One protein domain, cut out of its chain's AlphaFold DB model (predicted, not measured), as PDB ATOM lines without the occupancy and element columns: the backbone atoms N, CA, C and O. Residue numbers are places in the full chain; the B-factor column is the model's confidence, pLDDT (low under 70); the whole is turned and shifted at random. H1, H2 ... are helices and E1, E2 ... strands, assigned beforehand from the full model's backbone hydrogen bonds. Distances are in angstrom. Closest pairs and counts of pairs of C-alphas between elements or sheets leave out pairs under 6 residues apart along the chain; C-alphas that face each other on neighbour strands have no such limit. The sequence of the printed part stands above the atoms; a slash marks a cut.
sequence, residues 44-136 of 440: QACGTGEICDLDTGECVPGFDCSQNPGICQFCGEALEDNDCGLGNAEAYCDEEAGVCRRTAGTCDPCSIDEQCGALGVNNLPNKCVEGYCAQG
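Overview. This is residues 44 to 136 of the 440 residues of an uncharacterized protein of Myxococcales bacterium (UniProt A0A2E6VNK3). With little regular structure, three small hairpins sit among loops: E3 and E4 in the middle with H1 packed on E3, E1 and E2 at one end, E5 and E6 with H2 at the other. The 93 printed residues run E1 E2 H1 E3 E4 H2 E5 E6, class mixed, 30 in named elements, each sheet antiparallel. The whole is compact, radius of gyration of the C-alphas 12.5 A, spanning 34 by 26 by 25 A.

Along the chain. Find C-alpha 91 at (17.440, 38.512, -33.804), where E3, residues 91 to 94, begins; E4, residues 99 to 102, spans 10.0 A. H1 is residues 69 to 74, E1 50 to 52, E2 59 to 61, H2 113 to 116, E5 127 to 129; E6, 132 to 134, ends at (25.470, 40.546, -20.617).

Arrangement. Within hydrogen-bond range lie N 92 and O 101 of E3 and E4, 2.9 A, and N 51 and O 60 of E1 and E2, 2.8 A. The closest C-alphas of H1 and E3 are Cys 72 and Tyr 92, 5.2 A; of H2 and E5, Asp 113 and Lys 127, 4.4 A. H1 has 0 of 2 O i to N i+4 pairs within range, 2 of 3 O i to N i+3; H2 is too short for an i+4 pair.

Size, cuts and confidence. The printed part has no cut. Residues 75 to 90 make the long link; pLDDT is under 70 at 76 to 82 and 118 to 123.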
ATOM      1  N   GLN A  44       9.778  42.549 -25.532       84.06
ATOM      2  CA  GLN A  44       9.272  41.851 -24.344       84.06
ATOM      3  C   GLN A  44       7.968  42.454 -23.790       84.06
ATOM      4  O   GLN A  44       7.233  41.771 -23.081       84.06
ATOM      5  N   ALA A  45       7.661  43.716 -24.113       88.62
ATOM      6  CA  ALA A  45       6.392  44.343 -23.744       88.62
ATOM      7  C   ALA A  45       5.206  43.857 -24.603       88.62
ATOM      8  O   ALA A  45       4.054  44.093 -24.234       88.62
ATOM      9  N   CYS A  46       5.475  43.183 -25.724       90.44
ATOM     10  CA  CYS A  46       4.477  42.667 -26.654       90.44
ATOM     11  C   CYS A  46       4.141  41.193 -26.406       90.44
ATOM     12  O   CYS A  46       4.949  40.413 -25.891       90.44
ATOM     13  N   GLY A  47       2.906  40.824 -26.757       88.81
ATOM     14  CA  GLY A  47       2.366  39.489 -26.532       88.81
ATOM     15  C   GLY A  47       2.976  38.413 -27.436       88.81
ATOM     16  O   GLY A  47       3.894  38.643 -28.219       88.81
ATOM     17  N   THR A  48       2.442  37.197 -27.324       91.62
ATOM     18  CA  THR A  48       2.797  36.063 -28.188       91.62
ATOM     19  C   THR A  48       2.609  36.422 -29.666       91.62
ATOM     20  O   THR A  48       1.528  36.867 -30.052       91.62
ATOM     21  N   GLY A  49       3.629  36.184 -30.497       90.81
ATOM     22  CA  GLY A  49       3.582  36.476 -31.935       90.81
ATOM     23  C   GLY A  49       3.794  37.944 -32.323       90.81
ATOM     24  O   GLY A  49       3.695  38.261 -33.507       90.81
ATOM     25  N   GLU A  50       4.076  38.838 -31.373       94.69
ATOM     26  CA  GLU A  50       4.222  40.277 -31.617       94.69
ATOM     27  C   GLU A  50       5.603  40.801 -31.193       94.69
ATOM     28  O   GLU A  50       6.242  40.277 -30.280       94.69
ATOM     29  N   ILE A  51       6.041  41.866 -31.858       92.88
ATOM     30  CA  ILE A  51       7.271  42.623 -31.597       92.88
ATOM     31  C   ILE A  51       6.929  44.102 -31.449       92.88
ATOM     32  O   ILE A  51       5.870  44.548 -31.889       92.88
ATOM     33  N   CYS A  52       7.821  44.871 -30.838       92.94
ATOM     34  CA  CYS A  52       7.600  46.294 -30.653       92.94
ATOM     35  C   CYS A  52       8.123  47.099 -31.842       92.94
ATOM     36  O   CYS A  52       9.326  47.116 -32.105       92.94
ATOM     37  N   ASP A  53       7.263  47.839 -32.526       90.81
ATOM     38  CA  ASP A  53       7.725  48.876 -33.441       90.81
ATOM     39  C   ASP A  53       8.275  50.048 -32.608       90.81
ATOM     40  O   ASP A  53       7.522  50.764 -31.953       90.81
ATOM     41  N   LEU A  54       9.602  50.230 -32.595       84.44
ATOM     42  CA  LEU A  54      10.253  51.264 -31.775       84.44
ATOM     43  C   LEU A  54       9.987  52.687 -32.280       84.44
ATOM     44  O   LEU A  54      10.176  53.632 -31.514       84.44
ATOM     45  N   ASP A  55       9.551  52.852 -33.531       86.12
ATOM     46  CA  ASP A  55       9.226  54.165 -34.087       86.12
ATOM     47  C   ASP A  55       7.819  54.607 -33.667       86.12
ATOM     48  O   ASP A  55       7.587  55.788 -33.388       86.12
ATOM     49  N   THR A  56       6.870  53.668 -33.625       90.12
ATOM     50  CA  THR A  56       5.460  53.956 -33.309       90.12
ATOM     51  C   THR A  56       5.075  53.647 -31.863       90.12
ATOM     52  O   THR A  56       4.103  54.216 -31.362       90.12
ATOM     53  N   GLY A  57       5.833  52.789 -31.178       91.06
ATOM     54  CA  GLY A  57       5.488  52.224 -29.874       91.06
ATOM     55  C   GLY A  57       4.352  51.196 -29.943       91.06
ATOM     56  O   GLY A  57       3.769  50.857 -28.915       91.06
ATOM     57  N   GLU A  58       3.969  50.704 -31.123       93.88
ATOM     58  CA  GLU A  58       2.885  49.727 -31.261       93.88
ATOM     59  C   GLU A  58       3.425  48.289 -31.313       93.88
ATOM     60  O   GLU A  58       4.463  48.013 -31.910       93.88
ATOM     61  N   CYS A  59       2.700  47.348 -30.702       94.81
ATOM     62  CA  CYS A  59       2.980  45.928 -30.890       94.81
ATOM     63  C   CYS A  59       2.453  45.490 -32.257       94.81
ATOM     64  O   CYS A  59       1.253  45.576 -32.525       94.81
ATOM     65  N   VAL A  60       3.353  45.032 -33.120       94.12
ATOM     66  CA  VAL A  60       3.055  44.578 -34.480       94.12
ATOM     67  C   VAL A  60       3.355  43.084 -34.612       94.12
ATOM     68  O   VAL A  60       4.189  42.567 -33.868       94.12
ATOM     69  N   PRO A  61       2.706  42.352 -35.537       94.69
ATOM     70  CA  PRO A  61       3.022  40.944 -35.762       94.69
ATOM     71  C   PRO A  61       4.499  40.760 -36.126       94.69
ATOM     72  O   PRO A  61       4.985  41.396 -37.062       94.69
ATOM     73  N   GLY A  62       5.199  39.888 -35.403       91.50
ATOM     74  CA  GLY A  62       6.584  39.539 -35.702       91.50
ATOM     75  C   GLY A  62       6.697  38.323 -36.622       91.50
ATOM     76  O   GLY A  62       5.705  37.695 -37.004       91.50
ATOM     77  N   PHE A  63       7.927  37.979 -36.989       93.44
ATOM     78  CA  PHE A  63       8.197  36.846 -37.870       93.44
ATOM     79  C   PHE A  63       8.089  35.506 -37.121       93.44
ATOM     80  O   PHE A  63       8.762  35.312 -36.112       93.44
ATOM     81  N   ASP A  64       7.270  34.572 -37.616       93.19
ATOM     82  CA  ASP A  64       7.059  33.256 -36.992       93.19
ATOM     83  C   ASP A  64       8.281  32.343 -37.177       93.19
ATOM     84  O   ASP A  64       8.648  31.971 -38.295       93.19
ATOM     85  N   CYS A  65       8.888  31.947 -36.061       92.56
ATOM     86  CA  CYS A  65      10.043  31.054 -36.024       92.56
ATOM     87  C   CYS A  65       9.730  29.677 -35.421       92.56
ATOM     88  O   CYS A  65      10.620  28.831 -35.336       92.56
ATOM     89  N   SER A  66       8.467  29.402 -35.074       92.50
ATOM     90  CA  SER A  66       8.037  28.168 -34.396       92.50
ATOM     91  C   SER A  66       8.374  26.882 -35.162       92.50
ATOM     92  O   SER A  66       8.542  25.820 -34.568       92.50
ATOM     93  N   GLN A  67       8.470  26.960 -36.493       91.94
ATOM     94  CA  GLN A  67       8.815  25.822 -37.352       91.94
ATOM     95  C   GLN A  67      10.319  25.698 -37.622       91.94
ATOM     96  O   GLN A  67      10.773  24.654 -38.088       91.94
ATOM     97  N   ASN A  68      11.086  26.766 -37.398       88.31
ATOM     98  CA  ASN A  68      12.513  26.814 -37.683       88.31
ATOM     99  C   ASN A  68      13.195  27.884 -36.813       88.31
ATOM    100  O   ASN A  68      13.364  29.011 -37.281       88.31
ATOM    101  N   PRO A  69      13.635  27.546 -35.588       85.19
ATOM    102  CA  PRO A  69      14.245  28.512 -34.670       85.19
ATOM    103  C   PRO A  69      15.486  29.221 -35.234       85.19
ATOM    104  O   PRO A  69      15.767  30.365 -34.889       85.19
ATOM    105  N   GLY A  70      16.206  28.583 -36.164       82.94
ATOM    106  CA  GLY A  70      17.376  29.171 -36.820       82.94
ATOM    107  C   GLY A  70      17.053  30.263 -37.844       82.94
ATOM    108  O   GLY A  70      17.967  30.927 -38.320       82.94
ATOM    109  N   ILE A  71      15.779  30.471 -38.207       86.56
ATOM    110  CA  ILE A  71      15.406  31.447 -39.243       86.56
ATOM    111  C   ILE A  71      15.668  32.897 -38.817       86.56
ATOM    112  O   ILE A  71      15.957  33.732 -39.668       86.56
ATOM    113  N   CYS A  72      15.629  33.181 -37.511       86.50
ATOM    114  CA  CYS A  72      15.806  34.536 -36.994       86.50
ATOM    115  C   CYS A  72      17.237  35.062 -37.147       86.50
ATOM    116  O   CYS A  72      17.432  36.268 -37.209       86.50
ATOM    117  N   GLN A  73      18.231  34.179 -37.291       82.81
ATOM    118  CA  GLN A  73      19.621  34.586 -37.529       82.81
ATOM    119  C   GLN A  73      19.812  35.300 -38.875       82.81
ATOM    120  O   GLN A  73      20.812  35.978 -39.071       82.81
ATOM    121  N   PHE A  74      18.859  35.151 -39.801       83.44
ATOM    122  CA  PHE A  74      18.879  35.818 -41.103       83.44
ATOM    123  C   PHE A  74      18.100  37.142 -41.109       83.44
ATOM    124  O   PHE A  74      18.069  37.823 -42.135       83.44
ATOM    125  N   CYS A  75      17.466  37.508 -39.991       79.38
ATOM    126  CA  CYS A  75      16.839  38.810 -39.816       79.38
ATOM    127  C   CYS A  75      17.937  39.860 -39.584       79.38
ATOM    128  O   CYS A  75      18.766  39.692 -38.695       79.38
ATOM    129  N   GLY A  76      17.960  40.923 -40.391       66.81
ATOM    130  CA  GLY A  76      18.931  42.021 -40.267       66.81
ATOM    131  C   GLY A  76      20.123  41.960 -41.230       66.81
ATOM    132  O   GLY A  76      20.864  42.939 -41.343       66.81
ATOM    133  N   GLU A  77      20.290  40.876 -41.998       68.88
ATOM    134  CA  GLU A  77      21.187  40.909 -43.156       68.88
ATOM    135  C   GLU A  77      20.585  41.822 -44.236       68.88
ATOM    136  O   GLU A  77      19.403  41.717 -44.554       68.88
ATOM    137  N   ALA A  78      21.400  42.700 -44.835       54.53
ATOM    138  CA  ALA A  78      21.010  43.741 -45.803       54.53
ATOM    139  C   ALA A  78      20.415  43.236 -47.142       54.53
ATOM    140  O   ALA A  78      20.433  43.939 -48.156       54.53
ATOM    141  N   LEU A  79      19.917  42.003 -47.186       57.53
ATOM    142  CA  LEU A  79      19.072  41.515 -48.257       57.53
ATOM    143  C   LEU A  79      17.718  42.219 -48.115       57.53
ATOM    144  O   LEU A  79      16.944  41.889 -47.224       57.53
ATOM    145  N   GLU A  80      17.457  43.185 -49.003       59.66
ATOM    146  CA  GLU A  80      16.324  44.137 -49.004       59.66
ATOM    147  C   GLU A  80      14.910  43.524 -48.834       59.66
ATOM    148  O   GLU A  80      13.947  44.268 -48.679       59.66
ATOM    149  N   ASP A  81      14.776  42.194 -48.823       64.19
ATOM    150  CA  ASP A  81      13.512  41.456 -48.725       64.19
ATOM    151  C   ASP A  81      13.356  40.603 -47.436       64.19
ATOM    152  O   ASP A  81      12.300  39.999 -47.251       64.19
ATOM    153  N   ASN A  82      14.361  40.538 -46.546       67.31
ATOM    154  CA  ASN A  82      14.352  39.694 -45.329       67.31
ATOM    155  C   ASN A  82      14.392  40.497 -44.011       67.31
ATOM    156  O   ASN A  82      14.833  39.993 -42.976       67.31
ATOM    157  N   ASP A  83      13.920  41.744 -44.022       74.00
ATOM    158  CA  ASP A  83      13.687  42.479 -42.779       74.00
ATOM    159  C   ASP A  83      12.476  41.857 -42.071       74.00
ATOM    160  O   ASP A  83      11.328  42.025 -42.486       74.00
ATOM    161  N   CYS A  84      12.726  41.103 -41.005       83.56
ATOM    162  CA  CYS A  84      11.707  40.474 -40.164       83.56
ATOM    163  C   CYS A  84      10.871  41.490 -39.354       83.56
ATOM    164  O   CYS A  84      10.281  41.123 -38.339       83.56
ATOM    165  N   GLY A  85      10.849  42.761 -39.772       81.12
ATOM    166  CA  GLY A  85      10.277  43.888 -39.042       81.12
ATOM    167  C   GLY A  85      11.169  44.375 -37.899       81.12
ATOM    168  O   GLY A  85      10.682  45.058 -37.004       81.12
ATOM    169  N   LEU A  86      12.452  44.002 -37.899       82.12
ATOM    170  CA  LEU A  86      13.400  44.266 -36.808       82.12
ATOM    171  C   LEU A  86      14.481  45.285 -37.206       82.12
ATOM    172  O   LEU A  86      15.284  45.685 -36.361       82.12
ATOM    173  N   GLY A  87      14.502  45.725 -38.467       80.94
ATOM    174  CA  GLY A  87      15.571  46.544 -39.023       80.94
ATOM    175  C   GLY A  87      16.881  45.758 -39.133       80.94
ATOM    176  O   GLY A  87      16.885  44.539 -39.277       80.94
ATOM    177  N   ASN A  88      18.020  46.450 -39.026       77.75
ATOM    178  CA  ASN A  88      19.360  45.837 -39.079       77.75
ATOM    179  C   ASN A  88      19.803  45.211 -37.740       77.75
ATOM    180  O   ASN A  88      21.000  45.090 -37.486       77.75
ATOM    181  N   ALA A  89      18.866  44.908 -36.843       80.62
ATOM    182  CA  ALA A  89      19.184  44.333 -35.545       80.62
ATOM    183  C   ALA A  89      19.301  42.808 -35.644       80.62
ATOM    184  O   ALA A  89      18.495  42.160 -36.311       80.62
ATOM    185  N   GLU A  90      20.279  42.242 -34.938       82.81
ATOM    186  CA  GLU A  90      20.365  40.796 -34.740       82.81
ATOM    187  C   GLU A  90      19.111  40.293 -34.010       82.81
ATOM    188  O   GLU A  90      18.559  40.985 -33.146       82.81
ATOM    189  N   ALA A  91      18.658  39.087 -34.353       86.69
ATOM    190  CA  ALA A  91      17.440  38.512 -33.804       86.69
ATOM    191  C   ALA A  91      17.613  37.054 -33.371       86.69
ATOM    192  O   ALA A  91      18.411  36.296 -33.924       86.69
ATOM    193  N   TYR A  92      16.793  36.640 -32.409       87.38
ATOM    194  CA  TYR A  92      16.696  35.264 -31.932       87.38
ATOM    195  C   TYR A  92      15.240  34.790 -31.961       87.38
ATOM    196  O   TYR A  92      14.313  35.600 -31.966       87.38
ATOM    197  N   CYS A  93      15.030  33.473 -32.002       89.69
ATOM    198  CA  CYS A  93      13.692  32.902 -31.883       89.69
ATOM    199  C   CYS A  93      13.308  32.790 -30.408       89.69
ATOM    200  O   CYS A  93      13.921  32.016 -29.675       89.69
ATOM    201  N   ASP A  94      12.288  33.530 -29.980       86.94
ATOM    202  CA  ASP A  94      11.606  33.239 -28.723       86.94
ATOM    203  C   ASP A  94      10.676  32.049 -28.971       86.94
ATOM    204  O   ASP A  94       9.594  32.200 -29.541       86.94
ATOM    205  N   GLU A  95      11.127  30.850 -28.598       84.69
ATOM    206  CA  GLU A  95      10.391  29.605 -28.840       84.69
ATOM    207  C   GLU A  95       9.060  29.542 -28.075       84.69
ATOM    208  O   GLU A  95       8.115  28.911 -28.553       84.69
ATOM    209  N   GLU A  96       8.950  30.219 -26.925       85.44
ATOM    210  CA  GLU A  96       7.703  30.288 -26.159       85.44
ATOM    211  C   GLU A  96       6.689  31.196 -26.863       85.44
ATOM    212  O   GLU A  96       5.510  30.849 -26.993       85.44
ATOM    213  N   ALA A  97       7.146  32.346 -27.365       86.25
ATOM    214  CA  ALA A  97       6.303  33.276 -28.107       86.25
ATOM    215  C   ALA A  97       6.118  32.898 -29.591       86.25
ATOM    216  O   ALA A  97       5.232  33.453 -30.247       86.25
ATOM    217  N   GLY A  98       6.934  31.978 -30.114       91.19
ATOM    218  CA  GLY A  98       6.961  31.547 -31.512       91.19
ATOM    219  C   GLY A  98       7.392  32.636 -32.498       91.19
ATOM    220  O   GLY A  98       7.023  32.558 -33.666       91.19
ATOM    221  N   VAL A  99       8.122  33.662 -32.051       93.88
ATOM    222  CA  VAL A  99       8.397  34.875 -32.838       93.88
ATOM    223  C   VAL A  99       9.866  35.290 -32.769       93.88
ATOM    224  O   VAL A  99      10.505  35.166 -31.724       93.88
ATOM    225  N   CYS A 100      10.411  35.797 -33.876       91.75
ATOM    226  CA  CYS A 100      11.727  36.424 -33.881       91.75
ATOM    227  C   CYS A 100      11.686  37.739 -33.098       91.75
ATOM    228  O   CYS A 100      10.915  38.634 -33.444       91.75
ATOM    229  N   ARG A 101      12.536  37.869 -32.077       90.06
ATOM    230  CA  ARG A 101      12.725  39.089 -31.277       90.06
ATOM    231  C   ARG A 101      14.138  39.625 -31.469       90.06
ATOM    232  O   ARG A 101      15.046  38.851 -31.774       90.06
ATOM    233  N   ARG A 102      14.343  40.929 -31.269       89.75
ATOM    234  CA  ARG A 102      15.691  41.516 -31.274       89.75
ATOM    235  C   ARG A 102      16.517  40.956 -30.130       89.75
ATOM    236  O   ARG A 102      16.023  40.842 -29.010       89.75
ATOM    237  N   THR A 103      17.775  40.644 -30.416       86.19
ATOM    238  CA  THR A 103      18.772  40.321 -29.397       86.19
ATOM    239  C   THR A 103      18.867  41.489 -28.424       86.19
ATOM    240  O   THR A 103      19.011  42.642 -28.836       86.19
ATOM    241  N   ALA A 104      18.749  41.196 -27.132       84.56
ATOM    242  CA  ALA A 104      18.872  42.215 -26.108       84.56
ATOM    243  C   ALA A 104      20.334  42.683 -26.028       84.56
ATOM    244  O   ALA A 104      21.263  41.873 -26.040       84.56
ATOM    245  N   GLY A 105      20.539  43.993 -25.972       81.38
ATOM    246  CA  GLY A 105      21.852  44.584 -25.772       81.38
ATOM    247  C   GLY A 105      22.361  44.362 -24.350       81.38
ATOM    248  O   GLY A 105      21.623  43.985 -23.435       81.38
ATOM    249  N   THR A 106      23.646  44.637 -24.142       82.25
ATOM    250  CA  THR A 106      24.225  44.636 -22.798       82.25
ATOM    251  C   THR A 106      23.445  45.610 -21.909       82.25
ATOM    252  O   THR A 106      23.124  46.726 -22.318       82.25
ATOM    253  N   CYS A 107      23.130  45.182 -20.689       84.12
ATOM    254  CA  CYS A 107      22.293  45.888 -19.725       84.12
ATOM    255  C   CYS A 107      20.798  46.013 -20.068       84.12
ATOM    256  O   CYS A 107      20.095  46.805 -19.437       84.12
ATOM    257  N   ASP A 108      20.268  45.236 -21.016       84.19
ATOM    258  CA  ASP A 108      18.816  45.040 -21.121       84.19
ATOM    259  C   ASP A 108      18.280  44.184 -19.970       84.19
ATOM    260  O   ASP A 108      18.966  43.260 -19.541       84.19
ATOM    261  N   PRO A 109      17.076  44.460 -19.443       82.75
ATOM    262  CA  PRO A 109      16.495  43.643 -18.389       82.75
ATOM    263  C   PRO A 109      16.179  42.229 -18.892       82.75
ATOM    264  O   PRO A 109      15.725  42.030 -20.022       82.75
ATOM    265  N   CYS A 110      16.365  41.249 -18.016       86.44
ATOM    266  CA  CYS A 110      16.046  39.853 -18.270       86.44
ATOM    267  C   CYS A 110      15.690  39.113 -16.975       86.44
ATOM    268  O   CYS A 110      15.975  39.542 -15.860       86.44
ATOM    269  N   SER A 111      15.065  37.957 -17.141       85.56
ATOM    270  CA  SER A 111      14.797  36.971 -16.098       85.56
ATOM    271  C   SER A 111      15.452  35.617 -16.377       85.56
ATOM    272  O   SER A 111      15.580  34.826 -15.446       85.56
ATOM    273  N   ILE A 112      15.825  35.344 -17.632       85.81
ATOM    274  CA  ILE A 112      16.451  34.098 -18.106       85.81
ATOM    275  C   ILE A 112      17.408  34.395 -19.273       85.81
ATOM    276  O   ILE A 112      17.236  35.406 -19.957       85.81
ATOM    277  N   ASP A 113      18.399  33.530 -19.498       84.56
ATOM    278  CA  ASP A 113      19.464  33.712 -20.501       84.56
ATOM    279  C   ASP A 113      18.915  33.836 -21.930       84.56
ATOM    280  O   ASP A 113      19.399  34.642 -22.722       84.56
ATOM    281  N   GLU A 114      17.848  33.103 -22.253       83.44
ATOM    282  CA  GLU A 114      17.230  33.074 -23.580       83.44
ATOM    283  C   GLU A 114      16.712  34.449 -24.018       83.44
ATOM    284  O   GLU A 114      16.701  34.759 -25.207       83.44
ATOM    285  N   GLN A 115      16.333  35.308 -23.065       83.31
ATOM    286  CA  GLN A 115      15.881  36.673 -23.353       83.31
ATOM    287  C   GLN A 115      17.006  37.580 -23.850       83.31
ATOM    288  O   GLN A 115      16.730  38.621 -24.443       83.31
ATOM    289  N   CYS A 116      18.258  37.188 -23.622       85.00
ATOM    290  CA  CYS A 116      19.432  37.926 -24.057       85.00
ATOM    291  C   CYS A 116      19.892  37.545 -25.467       85.00
ATOM    292  O   CYS A 116      20.788  38.188 -26.010       85.00
ATOM    293  N   GLY A 117      19.269  36.535 -26.079       80.94
ATOM    294  CA  GLY A 117      19.617  36.023 -27.400       80.94
ATOM    295  C   GLY A 117      20.761  35.005 -27.386       80.94
ATOM    296  O   GLY A 117      21.572  34.926 -26.466       80.94
ATOM    297  N   ALA A 118      20.800  34.175 -28.430       68.38
ATOM    298  CA  ALA A 118      21.587  32.941 -28.431       68.38
ATOM    299  C   ALA A 118      23.105  33.141 -28.583       68.38
ATOM    300  O   ALA A 118      23.869  32.290 -28.130       68.38
ATOM    301  N   LEU A 119      23.560  34.219 -29.230       65.38
ATOM    302  CA  LEU A 119      24.977  34.482 -29.502       65.38
ATOM    303  C   LEU A 119      25.232  35.992 -29.496       65.38
ATOM    304  O   LEU A 119      24.537  36.725 -30.189       65.38
ATOM    305  N   GLY A 120      26.223  36.452 -28.733       60.78
ATOM    306  CA  GLY A 120      26.750  37.813 -28.849       60.78
ATOM    307  C   GLY A 120      27.844  37.930 -29.917       60.78
ATOM    308  O   GLY A 120      28.230  36.939 -30.537       60.78
ATOM    309  N   VAL A 121      28.431  39.128 -30.036       55.22
ATOM    310  CA  VAL A 121      29.441  39.582 -31.031       55.22
ATOM    311  C   VAL A 121      30.667  38.650 -31.227       55.22
ATOM    312  O   VAL A 121      31.425  38.809 -32.176       55.22
ATOM    313  N   ASN A 122      30.859  37.641 -30.369       59.69
ATOM    314  CA  ASN A 122      31.986  36.697 -30.375       59.69
ATOM    315  C   ASN A 122      31.568  35.210 -30.340       59.69
ATOM    316  O   ASN A 122      32.350  34.370 -29.898       59.69
ATOM    317  N   ASN A 123      30.342  34.861 -30.755       66.81
ATOM    318  CA  ASN A 123      29.780  33.500 -30.633       66.81
ATOM    319  C   ASN A 123      29.751  32.950 -29.195       66.81
ATOM    320  O   ASN A 123      29.682  31.738 -28.979       66.81
ATOM    321  N   LEU A 124      29.813  33.833 -28.202       73.56
ATOM    322  CA  LEU A 124      29.616  33.474 -26.805       73.56
ATOM    323  C   LEU A 124      28.142  33.702 -26.462       73.56
ATOM    324  O   LEU A 124      27.599  34.737 -26.858       73.56
ATOM    325  N   PRO A 125      27.481  32.759 -25.769       79.12
ATOM    326  CA  PRO A 125      26.071  32.895 -25.430       79.12
ATOM    327  C   PRO A 125      25.879  34.079 -24.483       79.12
ATOM    328  O   PRO A 125      26.607  34.201 -23.495       79.12
ATOM    329  N   ASN A 126      24.921  34.954 -24.786       82.62
ATOM    330  CA  ASN A 126      24.541  36.009 -23.855       82.62
ATOM    331  C   ASN A 126      23.873  35.371 -22.633       82.62
ATOM    332  O   ASN A 126      23.220  34.333 -22.739       82.62
ATOM    333  N   LYS A 127      24.061  35.979 -21.466       86.50
ATOM    334  CA  LYS A 127      23.509  35.493 -20.204       86.50
ATOM    335  C   LYS A 127      22.753  36.583 -19.483       86.50
ATOM    336  O   LYS A 127      23.106  37.757 -19.568       86.50
ATOM    337  N   CYS A 128      21.765  36.157 -18.718       87.69
ATOM    338  CA  CYS A 128      21.063  36.980 -17.772       87.69
ATOM    339  C   CYS A 128      21.782  36.944 -16.424       87.69
ATOM    340  O   CYS A 128      21.642  35.998 -15.645       87.69
ATOM    341  N   VAL A 129      22.566  37.980 -16.135       85.62
ATOM    342  CA  VAL A 129      23.299  38.102 -14.876       85.62
ATOM    343  C   VAL A 129      22.705  39.232 -14.051       85.62
ATOM    344  O   VAL A 129      22.601  40.366 -14.506       85.62
ATOM    345  N   GLU A 130      22.264  38.898 -12.838       85.00
ATOM    346  CA  GLU A 130      21.643  39.847 -11.899       85.00
ATOM    347  C   GLU A 130      20.427  40.595 -12.480       85.00
ATOM    348  O   GLU A 130      20.131  41.722 -12.099       85.00
ATOM    349  N   GLY A 131      19.690  39.945 -13.388       84.88
ATOM    350  CA  GLY A 131      18.512  40.521 -14.038       84.88
ATOM    351  C   GLY A 131      18.823  41.376 -15.265       84.88
ATOM    352  O   GLY A 131      17.926  42.056 -15.765       84.88
ATOM    353  N   TYR A 132      20.066  41.338 -15.758       86.81
ATOM    354  CA  TYR A 132      20.498  42.071 -16.940       86.81
ATOM    355  C   TYR A 132      21.254  41.203 -17.935       86.81
ATOM    356  O   TYR A 132      22.060  40.348 -17.570       86.81
ATOM    357  N   CYS A 133      21.007  41.449 -19.212       87.19
ATOM    358  CA  CYS A 133      21.702  40.797 -20.295       87.19
ATOM    359  C   CYS A 133      23.146  41.266 -20.355       87.19
ATOM    360  O   CYS A 133      23.440  42.459 -20.341       87.19
ATOM    361  N   ALA A 134      24.054  40.311 -20.444       86.06
ATOM    362  CA  ALA A 134      25.470  40.546 -20.617       86.06
ATOM    363  C   ALA A 134      26.019  39.531 -21.616       86.06
ATOM    364  O   ALA A 134      25.585  38.378 -21.667       86.06
ATOM    365  N   GLN A 135      26.983  39.959 -22.425       83.56
ATOM    366  CA  GLN A 135      27.610  39.062 -23.384       83.56
ATOM    367  C   GLN A 135      28.412  37.987 -22.651       83.56
ATOM    368  O   GLN A 135      29.143  38.313 -21.718       83.56
ATOM    369  N   GLY A 136      28.323  36.723 -23.073       79.25
ATOM    370  CA  GLY A 136      29.167  35.661 -22.522       79.25
ATOM    371  C   GLY A 136      30.653  36.024 -22.611       79.25
ATOM    372  O   GLY A 136      31.082  36.622 -23.598       79.25
TER     373      GLY A 136